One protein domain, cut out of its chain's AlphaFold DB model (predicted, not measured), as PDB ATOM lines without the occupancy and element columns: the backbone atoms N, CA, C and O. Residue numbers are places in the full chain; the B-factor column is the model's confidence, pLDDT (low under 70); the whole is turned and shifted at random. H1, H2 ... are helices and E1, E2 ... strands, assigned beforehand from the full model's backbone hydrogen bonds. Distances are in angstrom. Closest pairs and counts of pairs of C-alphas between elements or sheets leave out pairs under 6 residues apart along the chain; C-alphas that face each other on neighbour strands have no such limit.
ATOM      1  N   ARG A 145     -24.354  29.640 -19.961       93.94
ATOM      2  CA  ARG A 145     -25.111  29.183 -18.786       93.94
ATOM      3  C   ARG A 145     -26.496  28.641 -19.131       93.94
ATOM      4  O   ARG A 145     -27.068  27.897 -18.340       93.94
ATOM      5  N   GLU A 146     -27.015  28.960 -20.318       94.00
ATOM      6  CA  GLU A 146     -28.243  28.350 -20.843       94.00
ATOM      7  C   GLU A 146     -28.051  26.880 -21.237       94.00
ATOM      8  O   GLU A 146     -29.028  26.145 -21.337       94.00
ATOM      9  N   LEU A 147     -26.808  26.434 -21.447       94.06
ATOM     10  CA  LEU A 147     -26.476  25.044 -21.774       94.06
ATOM     11  C   LEU A 147     -26.075  24.259 -20.525       94.06
ATOM     12  O   LEU A 147     -26.579  23.159 -20.282       94.06
ATOM     13  N   VAL A 148     -25.169  24.832 -19.731       94.56
ATOM     14  CA  VAL A 148     -24.609  24.208 -18.531       94.56
ATOM     15  C   VAL A 148     -24.559  25.227 -17.413       94.56
ATOM     16  O   VAL A 148     -23.963  26.290 -17.558       94.56
ATOM     17  N   GLU A 149     -25.100  24.869 -16.260       93.94
ATOM     18  CA  GLU A 149     -24.998  25.695 -15.066       93.94
ATOM     19  C   GLU A 149     -24.476  24.890 -13.878       93.94
ATOM     20  O   GLU A 149     -24.710  23.685 -13.743       93.94
ATOM     21  N   VAL A 150     -23.785  25.582 -12.979       94.31
ATOM     22  CA  VAL A 150     -23.439  25.046 -11.668       94.31
ATOM     23  C   VAL A 150     -24.479  25.567 -10.688       94.31
ATOM     24  O   VAL A 150     -24.549  26.767 -10.431       94.31
ATOM     25  N   ARG A 151     -25.304  24.668 -10.146       93.88
ATOM     26  CA  ARG A 151     -26.239  25.005  -9.070       93.88
ATOM     27  C   ARG A 151     -25.637  24.618  -7.736       93.88
ATOM     28  O   ARG A 151     -25.220  23.477  -7.557       93.88
ATOM     29  N   VAL A 152     -25.670  25.544  -6.793       95.56
ATOM     30  CA  VAL A 152     -25.301  25.290  -5.403       95.56
ATOM     31  C   VAL A 152     -26.582  25.142  -4.596       95.56
ATOM     32  O   VAL A 152     -27.454  26.006  -4.646       95.56
ATOM     33  N   GLY A 153     -26.723  24.003  -3.927       95.31
ATOM     34  CA  GLY A 153     -27.873  23.694  -3.085       95.31
ATOM     35  C   GLY A 153     -27.458  23.394  -1.653       95.31
ATOM     36  O   GLY A 153     -26.288  23.143  -1.367       95.31
ATOM     37  N   CYS A 154     -28.434  23.392  -0.755       95.12
ATOM     38  CA  CYS A 154     -28.216  23.073   0.644       95.12
ATOM     39  C   CYS A 154     -27.699  21.636   0.838       95.12
ATOM     40  O   CYS A 154     -28.030  20.712   0.085       95.12
ATOM     41  N   CYS A 155     -26.899  21.429   1.885       94.69
ATOM     42  CA  CYS A 155     -26.529  20.088   2.319       94.69
ATOM     43  C   CYS A 155     -27.705  19.411   3.038       94.69
ATOM     44  O   CYS A 155     -28.703  20.048   3.385       94.69
ATOM     45  N   ARG A 156     -27.579  18.108   3.314       95.38
ATOM     46  CA  ARG A 156     -28.609  17.345   4.043       95.38
ATOM     47  C   ARG A 156     -28.820  17.802   5.489       95.38
ATOM     48  O   ARG A 156     -29.792  17.391   6.096       95.38
ATOM     49  N   HIS A 157     -27.941  18.636   6.025       95.69
ATOM     50  CA  HIS A 157     -27.954  19.087   7.416       95.69
ATOM     51  C   HIS A 157     -28.367  20.561   7.555       95.69
ATOM     52  O   HIS A 157     -28.543  21.059   8.663       95.69
ATOM     53  N   CYS A 158     -28.533  21.285   6.441       94.69
ATOM     54  CA  CYS A 158     -28.793  22.727   6.455       94.69
ATOM     55  C   CYS A 158     -30.060  23.098   7.227       94.69
ATOM     56  O   CYS A 158     -30.027  24.039   8.010       94.69
ATOM     57  N   TYR A 159     -31.145  22.354   7.018       94.38
ATOM     58  CA  TYR A 159     -32.460  22.677   7.574       94.38
ATOM     59  C   TYR A 159     -32.985  21.617   8.543       94.38
ATOM     60  O   TYR A 159     -34.156  21.658   8.915       94.38
ATOM     61  N   GLY A 160     -32.150  20.645   8.920       93.94
ATOM     62  CA  GLY A 160     -32.536  19.619   9.882       93.94
ATOM     63  C   GLY A 160     -32.612  20.177  11.292       93.94
ATOM     64  O   GLY A 160     -31.876  21.104  11.639       93.94
ATOM     65  N   GLU A 161     -33.482  19.599  12.113       91.81
ATOM     66  CA  GLU A 161     -33.569  19.970  13.523       91.81
ATOM     67  C   GLU A 161     -32.209  19.760  14.208       91.81
ATOM     68  O   GLU A 161     -31.618  18.679  14.145       91.81
ATOM     69  N   GLY A 162     -31.653  20.832  14.781       91.31
ATOM     70  CA  GLY A 162     -30.301  20.825  15.350       91.31
ATOM     71  C   GLY A 162     -29.185  20.515  14.342       91.31
ATOM     72  O   GLY A 162     -28.159  19.972  14.736       91.31
ATOM     73  N   HIS A 163     -29.387  20.798  13.050       92.38
ATOM     74  CA  HIS A 163     -28.488  20.414  11.955       92.38
ATOM     75  C   HIS A 163     -28.241  18.903  11.828       92.38
ATOM     76  O   HIS A 163     -27.260  18.470  11.224       92.38
ATOM     77  N   LYS A 164     -29.152  18.071  12.339       93.75
ATOM     78  CA  LYS A 164     -29.128  16.632  12.068       93.75
ATOM     79  C   LYS A 164     -29.494  16.344  10.610       93.75
ATOM     80  O   LYS A 164     -30.060  17.174   9.897       93.75
ATOM     81  N   ARG A 165     -29.154  15.143  10.144       94.06
ATOM     82  CA  ARG A 165     -29.349  14.735   8.751       94.06
ATOM     83  C   ARG A 165     -30.836  14.671   8.400       94.06
ATOM     84  O   ARG A 165     -31.596  13.934   9.016       94.06
ATOM     85  N   GLN A 166     -31.240  15.404   7.371       94.50
ATOM     86  CA  GLN A 166     -32.581  15.330   6.807       94.50
ATOM     87  C   GLN A 166     -32.690  14.212   5.775       94.50
ATOM     88  O   GLN A 166     -31.786  13.966   4.957       94.50
ATOM     89  N   ARG A 167     -33.858  13.573   5.769       94.06
ATOM     90  CA  ARG A 167     -34.242  12.557   4.789       94.06
ATOM     91  C   ARG A 167     -35.361  13.081   3.890       94.06
ATOM     92  O   ARG A 167     -36.118  13.989   4.248       94.06
ATOM     93  N   THR A 168     -35.477  12.516   2.694       94.56
ATOM     94  CA  THR A 168     -36.721  12.659   1.924       94.56
ATOM     95  C   THR A 168     -37.821  11.809   2.565       94.56
ATOM     96  O   THR A 168     -37.539  10.890   3.336       94.56
ATOM     97  N   VAL A 169     -39.084  12.081   2.235       93.12
ATOM     98  CA  VAL A 169     -40.221  11.291   2.748       93.12
ATOM     99  C   VAL A 169     -40.066   9.807   2.402       93.12
ATOM    100  O   VAL A 169     -40.247   8.948   3.258       93.12
ATOM    101  N   ALA A 170     -39.653   9.503   1.168       93.44
ATOM    102  CA  ALA A 170     -39.428   8.129   0.725       93.44
ATOM    103  C   ALA A 170     -38.280   7.450   1.492       93.44
ATOM    104  O   ALA A 170     -38.413   6.302   1.908       93.44
ATOM    105  N   GLU A 171     -37.173   8.163   1.723       93.56
ATOM    106  CA  GLU A 171     -36.043   7.649   2.509       93.56
ATOM    107  C   GLU A 171     -36.439   7.368   3.963       93.56
ATOM    108  O   GLU A 171     -36.010   6.362   4.524       93.56
ATOM    109  N   MET A 172     -37.254   8.234   4.577       93.62
ATOM    110  CA  MET A 172     -37.705   8.030   5.953       93.62
ATOM    111  C   MET A 172     -38.689   6.864   6.072       93.62
ATOM    112  O   MET A 172     -38.541   6.051   6.980       93.62
ATOM    113  N   ASN A 173     -39.638   6.730   5.142       92.94
ATOM    114  CA  ASN A 173     -40.556   5.589   5.124       92.94
ATOM    115  C   ASN A 173     -39.793   4.269   4.962       92.94
ATOM    116  O   ASN A 173     -39.977   3.362   5.765       92.94
ATOM    117  N   ALA A 174     -38.851   4.205   4.016       93.94
ATOM    118  CA  ALA A 174     -38.015   3.023   3.821       93.94
ATOM    119  C   ALA A 174     -37.140   2.704   5.049       93.94
ATOM    120  O   ALA A 174     -36.877   1.540   5.346       93.94
ATOM    121  N   ALA A 175     -36.666   3.723   5.774       92.69
ATOM    122  CA  ALA A 175     -35.920   3.527   7.014       92.69
ATOM    123  C   ALA A 175     -36.811   2.988   8.146       92.69
ATOM    124  O   ALA A 175     -36.382   2.094   8.873       92.69
ATOM    125  N   ARG A 176     -38.050   3.485   8.267       91.94
ATOM    126  CA  ARG A 176     -39.035   2.998   9.245       91.94
ATOM    127  C   ARG A 176     -39.491   1.572   8.944       91.94
ATOM    128  O   ARG A 176     -39.539   0.765   9.861       91.94
ATOM    129  N   GLU A 177     -39.758   1.238   7.684       93.31
ATOM    130  CA  GLU A 177     -40.094  -0.132   7.267       93.31
ATOM    131  C   GLU A 177     -38.972  -1.103   7.643       93.31
ATOM    132  O   GLU A 177     -39.208  -2.062   8.369       93.31
ATOM    133  N   LYS A 178     -37.719  -0.784   7.290       92.56
ATOM    134  CA  LYS A 178     -36.556  -1.593   7.692       92.56
ATOM    135  C   LYS A 178     -36.406  -1.719   9.208       92.56
ATOM    136  O   LYS A 178     -35.949  -2.751   9.695       92.56
ATOM    137  N   TRP A 179     -36.740  -0.671   9.959       91.38
ATOM    138  CA  TRP A 179     -36.702  -0.695  11.419       91.38
ATOM    139  C   TRP A 179     -37.742  -1.666  11.991       91.38
ATOM    140  O   TRP A 179     -37.398  -2.498  12.832       91.38
ATOM    141  N   ILE A 180     -38.971  -1.617  11.475       91.31
ATOM    142  CA  ILE A 180     -40.061  -2.529  11.841       91.31
ATOM    143  C   ILE A 180     -39.708  -3.972  11.461       91.31
ATOM    144  O   ILE A 180     -39.824  -4.864  12.298       91.31
ATOM    145  N   ASP A 181     -39.199  -4.194  10.249       93.31
ATOM    146  CA  ASP A 181     -38.787  -5.517   9.761       93.31
ATOM    147  C   ASP A 181     -37.648  -6.112  10.596       93.31
ATOM    148  O   ASP A 181     -37.564  -7.325  10.780       93.31
ATOM    149  N   SER A 182     -36.784  -5.262  11.160       92.06
ATOM    150  CA  SER A 182     -35.741  -5.687  12.099       92.06
ATOM    151  C   SER A 182     -36.264  -6.036  13.500       92.06
ATOM    152  O   SER A 182     -35.467  -6.328  14.392       92.06
ATOM    153  N   GLY A 183     -37.585  -6.006  13.710       90.31
ATOM    154  CA  GLY A 183     -38.244  -6.343  14.971       90.31
ATOM    155  C   GLY A 183     -38.105  -5.274  16.055       90.31
ATOM    156  O   GLY A 183     -38.323  -5.566  17.230       90.31
ATOM    157  N   LYS A 184     -37.712  -4.047  15.693       90.25
ATOM    158  CA  LYS A 184     -37.505  -2.951  16.647       90.25
ATOM    159  C   LYS A 184     -38.788  -2.156  16.867       90.25
ATOM    160  O   LYS A 184     -39.630  -2.035  15.978       90.25
ATOM    161  N   VAL A 185     -38.922  -1.586  18.062       88.25
ATOM    162  CA  VAL A 185     -40.112  -0.824  18.458       88.25
ATOM    163  C   VAL A 185     -40.192   0.471  17.635       88.25
ATOM    164  O   VAL A 185     -39.219   1.227  17.617       88.25
ATOM    165  N   PRO A 186     -41.324   0.774  16.968       86.00
ATOM    166  CA  PRO A 186     -41.452   1.974  16.133       86.00
ATOM    167  C   PRO A 186     -41.253   3.300  16.876       86.00
ATOM    168  O   PRO A 186     -40.813   4.270  16.271       86.00
ATOM    169  N   LEU A 187     -41.584   3.343  18.170       87.62
ATOM    170  CA  LEU A 187     -41.479   4.547  18.998       87.62
ATOM    171  C   LEU A 187     -40.020   4.979  19.235       87.62
ATOM    172  O   LEU A 187     -39.760   6.164  19.399       87.62
ATOM    173  N   ASP A 188     -39.081   4.031  19.189       88.38
ATOM    174  CA  ASP A 188     -37.652   4.273  19.435       88.38
ATOM    175  C   ASP A 188     -36.881   4.633  18.152       88.38
ATOM    176  O   ASP A 188     -35.650   4.631  18.124       88.38
ATOM    177  N   PHE A 189     -37.589   4.886  17.051       89.06
ATOM    178  CA  PHE A 189     -36.966   5.236  15.783       89.06
ATOM    179  C   PHE A 189     -36.406   6.667  15.820       89.06
ATOM    180  O   PHE A 189     -37.153   7.627  15.993       89.06
ATOM    181  N   ASP A 190     -35.100   6.818  15.589       87.62
ATOM    182  CA  ASP A 190     -34.466   8.136  15.468       87.62
ATOM    183  C   ASP A 190     -34.839   8.812  14.138       87.62
ATOM    184  O   ASP A 190     -34.408   8.422  13.040       87.62
ATOM    185  N   GLU A 191     -35.643   9.869  14.243       87.69
ATOM    186  CA  GLU A 191     -36.072  10.687  13.109       87.69
ATOM    187  C   GLU A 191     -34.936  11.555  12.530       87.69
ATOM    188  O   GLU A 191     -35.097  12.130  11.450       87.69
ATOM    189  N   GLU A 192     -33.765  11.586  13.179       91.00
ATOM    190  CA  GLU A 192     -32.613  12.431  12.857       91.00
ATOM    191  C   GLU A 192     -33.011  13.916  12.782       91.00
ATOM    192  O   GLU A 192     -33.485  14.485  13.760       91.00
ATOM    193  N   GLY A 193     -32.775  14.573  11.641       89.25
ATOM    194  CA  GLY A 193     -33.168  15.958  11.379       89.25
ATOM    195  C   GLY A 193     -34.544  16.087  10.732       89.25
ATOM    196  O   GLY A 193     -34.862  17.159  10.217       89.25
ATOM    197  N   GLY A 194     -35.330  15.008  10.704       92.00
ATOM    198  CA  GLY A 194     -36.680  14.984  10.159       92.00
ATOM    199  C   GLY A 194     -36.763  14.794   8.640       92.00
ATOM    200  O   GLY A 194     -35.781  14.531   7.932       92.00
ATOM    201  N   ILE A 195     -37.994  14.904   8.134       90.06
ATOM    202  CA  ILE A 195     -38.311  14.895   6.700       90.06
ATOM    203  C   ILE A 195     -38.213  16.298   6.099       90.06
ATOM    204  O   ILE A 195     -38.422  17.296   6.780       90.06
ATOM    205  N   GLY A 196     -37.980  16.370   4.789       88.81
ATOM    206  CA  GLY A 196     -38.085  17.626   4.035       88.81
ATOM    207  C   GLY A 196     -36.803  18.067   3.340       88.81
ATOM    208  O   GLY A 196     -36.718  19.212   2.903       88.81
ATOM    209  N   PHE A 197     -35.820  17.172   3.192       94.06
ATOM    210  CA  PHE A 197     -34.617  17.484   2.426       94.06
ATOM    211  C   PHE A 197     -34.965  17.902   0.987       94.06
ATOM    212  O   PHE A 197     -35.540  17.122   0.223       94.06
ATOM    213  N   ASN A 198     -34.568  19.121   0.611       92.69
ATOM    214  CA  ASN A 198     -34.741  19.662  -0.730       92.69
ATOM    215  C   ASN A 198     -33.420  20.278  -1.237       92.69
ATOM    216  O   ASN A 198     -33.075  21.384  -0.822       92.69
ATOM    217  N   PRO A 199     -32.715  19.638  -2.190       91.06
ATOM    218  CA  PRO A 199     -31.422  20.110  -2.703       91.06
ATOM    219  C   PRO A 199     -31.517  21.380  -3.571       91.06
ATOM    220  O   PRO A 199     -30.520  21.819  -4.152       91.06
ATOM    221  N   LEU A 200     -32.719  21.933  -3.751       92.44
ATOM    222  CA  LEU A 200     -32.947  23.194  -4.455       92.44
ATOM    223  C   LEU A 200     -32.938  24.406  -3.522       92.44
ATOM    224  O   LEU A 200     -32.868  25.527  -4.020       92.44
ATOM    225  N   LEU A 201     -33.035  24.205  -2.205       94.25
ATOM    226  CA  LEU A 201     -32.965  25.308  -1.256       94.25
ATOM    227  C   LEU A 201     -31.544  25.889  -1.220       94.25
ATOM    228  O   LEU A 201     -30.578  25.140  -1.411       94.25
ATOM    229  N   PRO A 202     -31.398  27.204  -0.974       95.56
ATOM    230  CA  PRO A 202     -30.087  27.797  -0.753       95.56
ATOM    231  C   PRO A 202     -29.423  27.171   0.484       95.56
ATOM    232  O   PRO A 202     -30.114  26.668   1.368       95.56
ATOM    233  N   PRO A 203     -28.090  27.150   0.572       96.44
ATOM    234  CA  PRO A 203     -27.419  26.663   1.768       96.44
ATOM    235  C   PRO A 203     -27.720  27.552   2.980       96.44
ATOM    236  O   PRO A 203     -27.829  28.774   2.867       96.44
ATOM    237  N   HIS A 204     -27.874  26.930   4.150       93.88
ATOM    238  CA  HIS A 204     -28.113  27.662   5.388       93.88
ATOM    239  C   HIS A 204     -26.799  28.310   5.857       93.88
ATOM    240  O   HIS A 204     -25.855  27.561   6.115       93.88
ATOM    241  N   PRO A 205     -26.717  29.647   6.025       95.56
ATOM    242  CA  PRO A 205     -25.450  30.356   6.256       95.56
ATOM    243  C   PRO A 205     -24.654  29.871   7.469       95.56
ATOM    244  O   PRO A 205     -23.433  29.919   7.472       95.56
ATOM    245  N   THR A 206     -25.343  29.389   8.503       95.06
ATOM    246  CA  THR A 206     -24.713  28.903   9.741       95.06
ATOM    247  C   THR A 206     -24.654  27.379   9.828       95.06
ATOM    248  O   THR A 206     -24.520  26.839  10.922       95.06
ATOM    249  N   CYS A 207     -24.828  26.659   8.715       94.56
ATOM    250  CA  CYS A 207     -24.780  25.201   8.750       94.56
ATOM    251  C   CYS A 207     -23.368  24.727   9.144       94.56
ATOM    252  O   CYS A 207     -22.424  25.031   8.416       94.56
ATOM    253  N   PRO A 208     -23.211  23.942  10.224       94.25
ATOM    254  CA  PRO A 208     -21.902  23.486  10.691       94.25
ATOM    255  C   PRO A 208     -21.255  22.471   9.739       94.25
ATOM    256  O   PRO A 208     -20.038  22.366   9.694       94.25
ATOM    257  N   GLU A 209     -22.062  21.753   8.954       94.00
ATOM    258  CA  GLU A 209     -21.590  20.677   8.074       94.00
ATOM    259  C   GLU A 209     -21.023  21.189   6.750       94.00
ATOM    260  O   GLU A 209     -19.994  20.715   6.281       94.00
ATOM    261  N   CYS A 210     -21.695  22.155   6.120       94.31
ATOM    262  CA  CYS A 210     -21.234  22.723   4.849       94.31
ATOM    263  C   CYS A 210     -20.691  24.148   4.978       94.31
ATOM    264  O   CYS A 210     -20.461  24.780   3.954       94.31
ATOM    265  N   GLY A 211     -20.587  24.693   6.194       93.81
ATOM    266  CA  GLY A 211     -20.090  26.052   6.444       93.81
ATOM    267  C   GLY A 211     -20.912  27.179   5.807       93.81
ATOM    268  O   GLY A 211     -20.417  28.289   5.680       93.81
ATOM    269  N   GLY A 212     -22.142  26.902   5.366       93.75
ATOM    270  CA  GLY A 212     -22.947  27.841   4.575       93.75
ATOM    271  C   GLY A 212     -22.681  27.848   3.066       93.75
ATOM    272  O   GLY A 212     -23.439  28.487   2.342       93.75
ATOM    273  N   ASP A 213     -21.710  27.076   2.569       93.94
ATOM    274  CA  ASP A 213     -21.376  27.023   1.137       93.94
ATOM    275  C   ASP A 213     -22.241  26.026   0.351       93.94
ATOM    276  O   ASP A 213     -22.466  26.182  -0.847       93.94
ATOM    277  N   GLY A 214     -22.772  25.001   1.021       94.94
ATOM    278  CA  GLY A 214     -23.602  23.972   0.394       94.94
ATOM    279  C   GLY A 214     -22.821  23.012  -0.503       94.94
ATOM    280  O   GLY A 214     -21.616  22.831  -0.364       94.94
ATOM    281  N   TYR A 215     -23.533  22.352  -1.419       93.69
ATOM    282  CA  TYR A 215     -22.941  21.441  -2.397       93.69
ATOM    283  C   TYR A 215     -23.294  21.856  -3.822       93.69
ATOM    284  O   TYR A 215     -24.465  22.017  -4.182       93.69
ATOM    285  N   SER A 216     -22.261  21.989  -4.652       94.25
ATOM    286  CA  SER A 216     -22.404  22.268  -6.075       94.25
ATOM    287  C   SER A 216     -22.771  21.010  -6.854       94.25
ATOM    288  O   SER A 216     -22.196  19.941  -6.641       94.25
ATOM    289  N   ARG A 217     -23.656  21.155  -7.834       92.44
ATOM    290  CA  ARG A 217     -23.918  20.151  -8.863       92.44
ATOM    291  C   ARG A 217     -23.956  20.806 -10.232       92.44
ATOM    292  O   ARG A 217     -24.430  21.934 -10.377       92.44
ATOM    293  N   VAL A 218     -23.515  20.065 -11.236       93.50
ATOM    294  CA  VAL A 218     -23.666  20.468 -12.632       93.50
ATOM    295  C   VAL A 218     -25.077  20.109 -13.086       93.50
ATOM    296  O   VAL A 218     -25.533  18.982 -12.888       93.50
ATOM    297  N   VAL A 219     -25.779  21.073 -13.671       93.06
ATOM    298  CA  VAL A 219     -27.083  20.879 -14.302       93.06
ATOM    299  C   VAL A 219     -26.930  21.152 -15.788       93.06
ATOM    300  O   VAL A 219     -26.458  22.209 -16.203       93.06
ATOM    301  N   LEU A 220     -27.321  20.160 -16.580       94.38
ATOM    302  CA  LEU A 220     -27.405  20.265 -18.027       94.38
ATOM    303  C   LEU A 220     -28.846  20.621 -18.383       94.38
ATOM    304  O   LEU A 220     -29.776  19.929 -17.956       94.38
ATOM    305  N   HIS A 221     -29.035  21.704 -19.131       93.69
ATOM    306  CA  HIS A 221     -30.367  22.148 -19.539       93.69
ATOM    307  C   HIS A 221     -30.913  21.322 -20.709       93.69
ATOM    308  O   HIS A 221     -30.172  20.692 -21.465       93.69
ATOM    309  N   ASP A 222     -32.240  21.322 -20.865       93.69
ATOM    310  CA  ASP A 222     -32.908  20.638 -21.975       93.69
ATOM    311  C   ASP A 222     -32.675  21.401 -23.283       93.69
ATOM    312  O   ASP A 222     -33.245  22.473 -23.511       93.69
ATOM    313  N   THR A 223     -31.873  20.812 -24.169       93.06
ATOM    314  CA  THR A 223     -31.466  21.431 -25.435       93.06
ATOM    315  C   THR A 223     -32.633  21.711 -26.387       93.06
ATOM    316  O   THR A 223     -32.512  22.536 -27.288       93.06
ATOM    317  N   ARG A 224     -33.806  21.097 -26.171       92.94
ATOM    318  CA  ARG A 224     -35.023  21.353 -26.964       92.94
ATOM    319  C   ARG A 224     -35.676  22.703 -26.658       92.94
ATOM    320  O   ARG A 224     -36.579  23.107 -27.384       92.94
ATOM    321  N   LYS A 225     -35.281  23.363 -25.565       93.12
ATOM    322  CA  LYS A 225     -35.905  24.596 -25.055       93.12
ATOM    323  C   LYS A 225     -34.945  25.787 -25.009       93.12
ATOM    324  O   LYS A 225     -35.244  26.775 -24.345       93.12
ATOM    325  N   LEU A 226     -33.806  25.683 -25.684       93.56
ATOM    326  CA  LEU A 226     -32.800  26.741 -25.717       93.56
ATOM    327  C   LEU A 226     -33.302  27.972 -26.467       93.56
ATOM    328  O   LEU A 226     -34.107  27.870 -27.398       93.56
ATOM    329  N   SER A 227     -32.773  29.137 -26.092       94.44
ATOM    330  CA  SER A 227     -32.892  30.324 -26.928       94.44
ATOM    331  C   SER A 227     -32.208  30.090 -28.288       94.44
ATOM    332  O   SER A 227     -31.302  29.258 -28.391       94.44
ATOM    333  N   PRO A 228     -32.590  30.827 -29.346       92.19
ATOM    334  CA  PRO A 228     -31.919  30.730 -30.645       92.19
ATOM    335  C   PRO A 228     -30.406  30.977 -30.559       92.19
ATOM    336  O   PRO A 228     -29.628  30.351 -31.273       92.19
ATOM    337  N   GLU A 229     -29.981  31.846 -29.642       92.88
ATOM    338  CA  GLU A 229     -28.574  32.167 -29.413       92.88
ATOM    339  C   GLU A 229     -27.833  30.976 -28.798       92.88
ATOM    340  O   GLU A 229     -26.835  30.516 -29.355       92.88
ATOM    341  N   ALA A 230     -28.343  30.421 -27.697       93.44
ATOM    342  CA  ALA A 230     -27.745  29.250 -27.060       93.44
ATOM    343  C   ALA A 230     -27.774  28.017 -27.978       93.44
ATOM    344  O   ALA A 230     -26.813  27.246 -28.007       93.44
ATOM    345  N   ALA A 231     -28.829  27.865 -28.783       94.12
ATOM    346  CA  ALA A 231     -28.913  26.828 -29.805       94.12
ATOM    347  C   ALA A 231     -27.831  26.994 -30.883       94.12
ATOM    348  O   ALA A 231     -27.226  26.002 -31.274       94.12
ATOM    349  N   SER A 232     -27.541  28.227 -31.320       93.62
ATOM    350  CA  SER A 232     -26.459  28.490 -32.281       93.62
ATOM    351  C   SER A 232     -25.072  28.171 -31.710       93.62
ATOM    352  O   SER A 232     -24.185  27.751 -32.444       93.62
ATOM    353  N   LEU A 233     -24.871  28.333 -30.396       95.12
ATOM    354  CA  LEU A 233     -23.607  28.018 -29.721       95.12
ATOM    355  C   LEU A 233     -23.407  26.506 -29.503       95.12
ATOM    356  O   LEU A 233     -22.266  26.048 -29.408       95.12
ATOM    357  N   TYR A 234     -24.492  25.735 -29.406       95.38
ATOM    358  CA  TYR A 234     -24.461  24.297 -29.150       95.38
ATOM    359  C   TYR A 234     -23.895  23.516 -30.345       95.38
ATOM    360  O   TYR A 234     -24.496  23.470 -31.413       95.38
ATOM    361  N   ALA A 235     -22.760  22.843 -30.141       94.62
ATOM    362  CA  ALA A 235     -22.117  22.021 -31.168       94.62
ATOM    363  C   ALA A 235     -22.484  20.531 -31.052       94.62
ATOM    364  O   ALA A 235     -22.416  19.795 -32.037       94.62
ATOM    365  N   GLY A 236     -22.872  20.066 -29.860       94.06
ATOM    366  CA  GLY A 236     -23.246  18.675 -29.628       94.06
ATOM    367  C   GLY A 236     -23.128  18.255 -28.167       94.06
ATOM    368  O   GLY A 236     -22.841  19.060 -27.285       94.06
ATOM    369  N   ALA A 237     -23.333  16.967 -27.907       95.00
ATOM    370  CA  ALA A 237     -23.097  16.371 -26.601       95.00
ATOM    371  C   ALA A 237     -22.500  14.971 -26.761       95.00
ATOM    372  O   ALA A 237     -22.866  14.228 -27.675       95.00
ATOM    373  N   LYS A 238     -21.588  14.604 -25.862       95.31
ATOM    374  CA  LYS A 238     -20.904  13.311 -25.855       95.31
ATOM    375  C   LYS A 238     -21.093  12.622 -24.513       95.31
ATOM    376  O   LYS A 238     -20.971  13.250 -23.469       95.31
ATOM    377  N   HIS A 239     -21.339  11.315 -24.534       95.44
ATOM    378  CA  HIS A 239     -21.300  10.506 -23.320       95.44
ATOM    379  C   HIS A 239     -19.870  10.009 -23.076       95.44
ATOM    380  O   HIS A 239     -19.285   9.326 -23.921       95.44
ATOM    381  N   GLY A 240     -19.291  10.387 -21.941       92.69
ATOM    382  CA  GLY A 240     -17.983   9.947 -21.472       92.69
ATOM    383  C   GLY A 240     -18.090   9.053 -20.238       92.69
ATOM    384  O   GLY A 240     -19.175   8.780 -19.731       92.69
ATOM    385  N   LYS A 241     -16.937   8.625 -19.711       93.31
ATOM    386  CA  LYS A 241     -16.872   7.805 -18.485       93.31
ATOM    387  C   LYS A 241     -17.439   8.524 -17.253       93.31
ATOM    388  O   LYS A 241     -17.952   7.873 -16.354       93.31
ATOM    389  N   ASN A 242     -17.361   9.855 -17.242       89.00
ATOM    390  CA  ASN A 242     -17.737  10.701 -16.109       89.00
ATOM    391  C   ASN A 242     -19.090  11.410 -16.315       89.00
ATOM    392  O   ASN A 242     -19.397  12.360 -15.602       89.00
ATOM    393  N   GLY A 243     -19.887  10.978 -17.300       90.25
ATOM    394  CA  GLY A 243     -21.185  11.573 -17.622       90.25
ATOM    395  C   GLY A 243     -21.225  12.239 -18.994       90.25
ATOM    396  O   GLY A 243     -20.459  11.899 -19.894       90.25
ATOM    397  N   ILE A 244     -22.175  13.157 -19.172       93.19
ATOM    398  CA  ILE A 244     -22.420  13.841 -20.444       93.19
ATOM    399  C   ILE A 244     -21.604  15.136 -20.492       93.19
ATOM    400  O   ILE A 244     -21.678  15.955 -19.581       93.19
ATOM    401  N   GLU A 245     -20.868  15.329 -21.578       91.81
ATOM    402  CA  GLU A 245     -20.110  16.536 -21.891       91.81
ATOM    403  C   GLU A 245     -20.832  17.313 -22.997       91.81
ATOM    404  O   GLU A 245     -21.101  16.761 -24.066       91.81
ATOM    405  N   ILE A 246     -21.156  18.584 -22.746       94.06
ATOM    406  CA  ILE A 246     -21.729  19.475 -23.762       94.06
ATOM    407  C   ILE A 246     -20.596  20.142 -24.534       94.06
ATOM    408  O   ILE A 246     -19.713  20.769 -23.955       94.06
ATOM    409  N   GLN A 247     -20.651  20.028 -25.856       94.19
ATOM    410  CA  GLN A 247     -19.727  20.664 -26.778       94.19
ATOM    411  C   GLN A 247     -20.331  21.967 -27.294       94.19
ATOM    412  O   GLN A 247     -21.499  22.027 -27.686       94.19
ATOM    413  N   MET A 248     -19.511  23.012 -27.316       95.12
ATOM    414  CA  MET A 248     -19.879  24.345 -27.783       95.12
ATOM    415  C   MET A 248     -18.941  24.779 -28.902       95.12
ATOM    416  O   MET A 248     -17.788  24.344 -28.966       95.12
ATOM    417  N   HIS A 249     -19.422  25.661 -29.770       93.62
ATOM    418  CA  HIS A 249     -18.555  26.337 -30.723       93.62
ATOM    419  C   HIS A 249     -17.567  27.265 -30.004       93.62
ATOM    420  O   HIS A 249     -17.901  27.925 -29.019       93.62
TER     421      HIS A 249
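Overview. This is residues 145 to 249 of the 301 residues of the protein "Terminase small subunit" of Comamonas sp. Z1 (UniProt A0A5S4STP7). This is a long, thin chain in three parts: a ribbon of two strands, E1 and E2, in the middle, the hairpin E3 and E4 with the short helix H2 at one end, and H1 with long loops at the other. The two ribbons form separate sheets, and H1 lies far from the hairpin. The printed part has 105 residues with two named helices and four named strands, in the order E1, H1, E2, H2, E3, E4; both sheets, E1 - E2 and E3 - E4, are antiparallel. The class is mixed, helices and strands, with under half of the residues in named elements. The whole is only just extended, close to loose, with a radius of gyration of the C-alphas of 19.5 A and spans of 60 by 33 by 24 A.

Arrangement. Look first at E1, residues 148 to 153, and E2, residues 215 to 220, antiparallel neighbours at 151 degrees. Between them N 151 and O 217 are 2.9 A apart and N 217 and O 151 are 2.8 A apart, within hydrogen-bond range. Next find E3, residues 234 to 240, and E4, residues 243 to 248, a hairpin at 157 degrees, with N 238 and O 245 within hydrogen-bond range at 2.8 A. The closest C-alphas of E1 and E4 are those of Val 148 and Ile 246, 7.6 A apart. E2 and E4 are only just apart, at 8.1 A. H2, residues 228 to 233, comes closest to E4 at the C-alphas of Leu 233 and Met 248, 5.6 A. H1, residues 169 to 181, is apart from H2, E3 and E4. In H1 and H2 every O i to N i+4 pair is within hydrogen-bond range.

Along the chain. Find C-alpha 148 at (-24.609, 24.208, -18.531); from there E1 runs 15.8 A to Gly 153. H1 starts at C-alpha 169, (-40.221, 11.291, 2.748), and runs 18.3 A to Asp 181. E2 runs 16.3 A from Tyr 215 to Leu 220. H2 is 8.8 A long, from Pro 228 to Leu 233. E3 runs 17.5 A from Tyr 234 to Gly 240, and E4 runs 16.4 A from Gly 243 to C-alpha 248 at (-19.879, 24.345, -27.783).

Size, cuts and confidence. Look for the two C-alphas farthest apart at Val 185 and His 249, 60.2 A. The printed part has no cut. The links E1 to H1, of 15 residues, and H1 to E2, of 33 residues, are long. The mean pLDDT of the printed part is 93.1, and no printed residue is under 70.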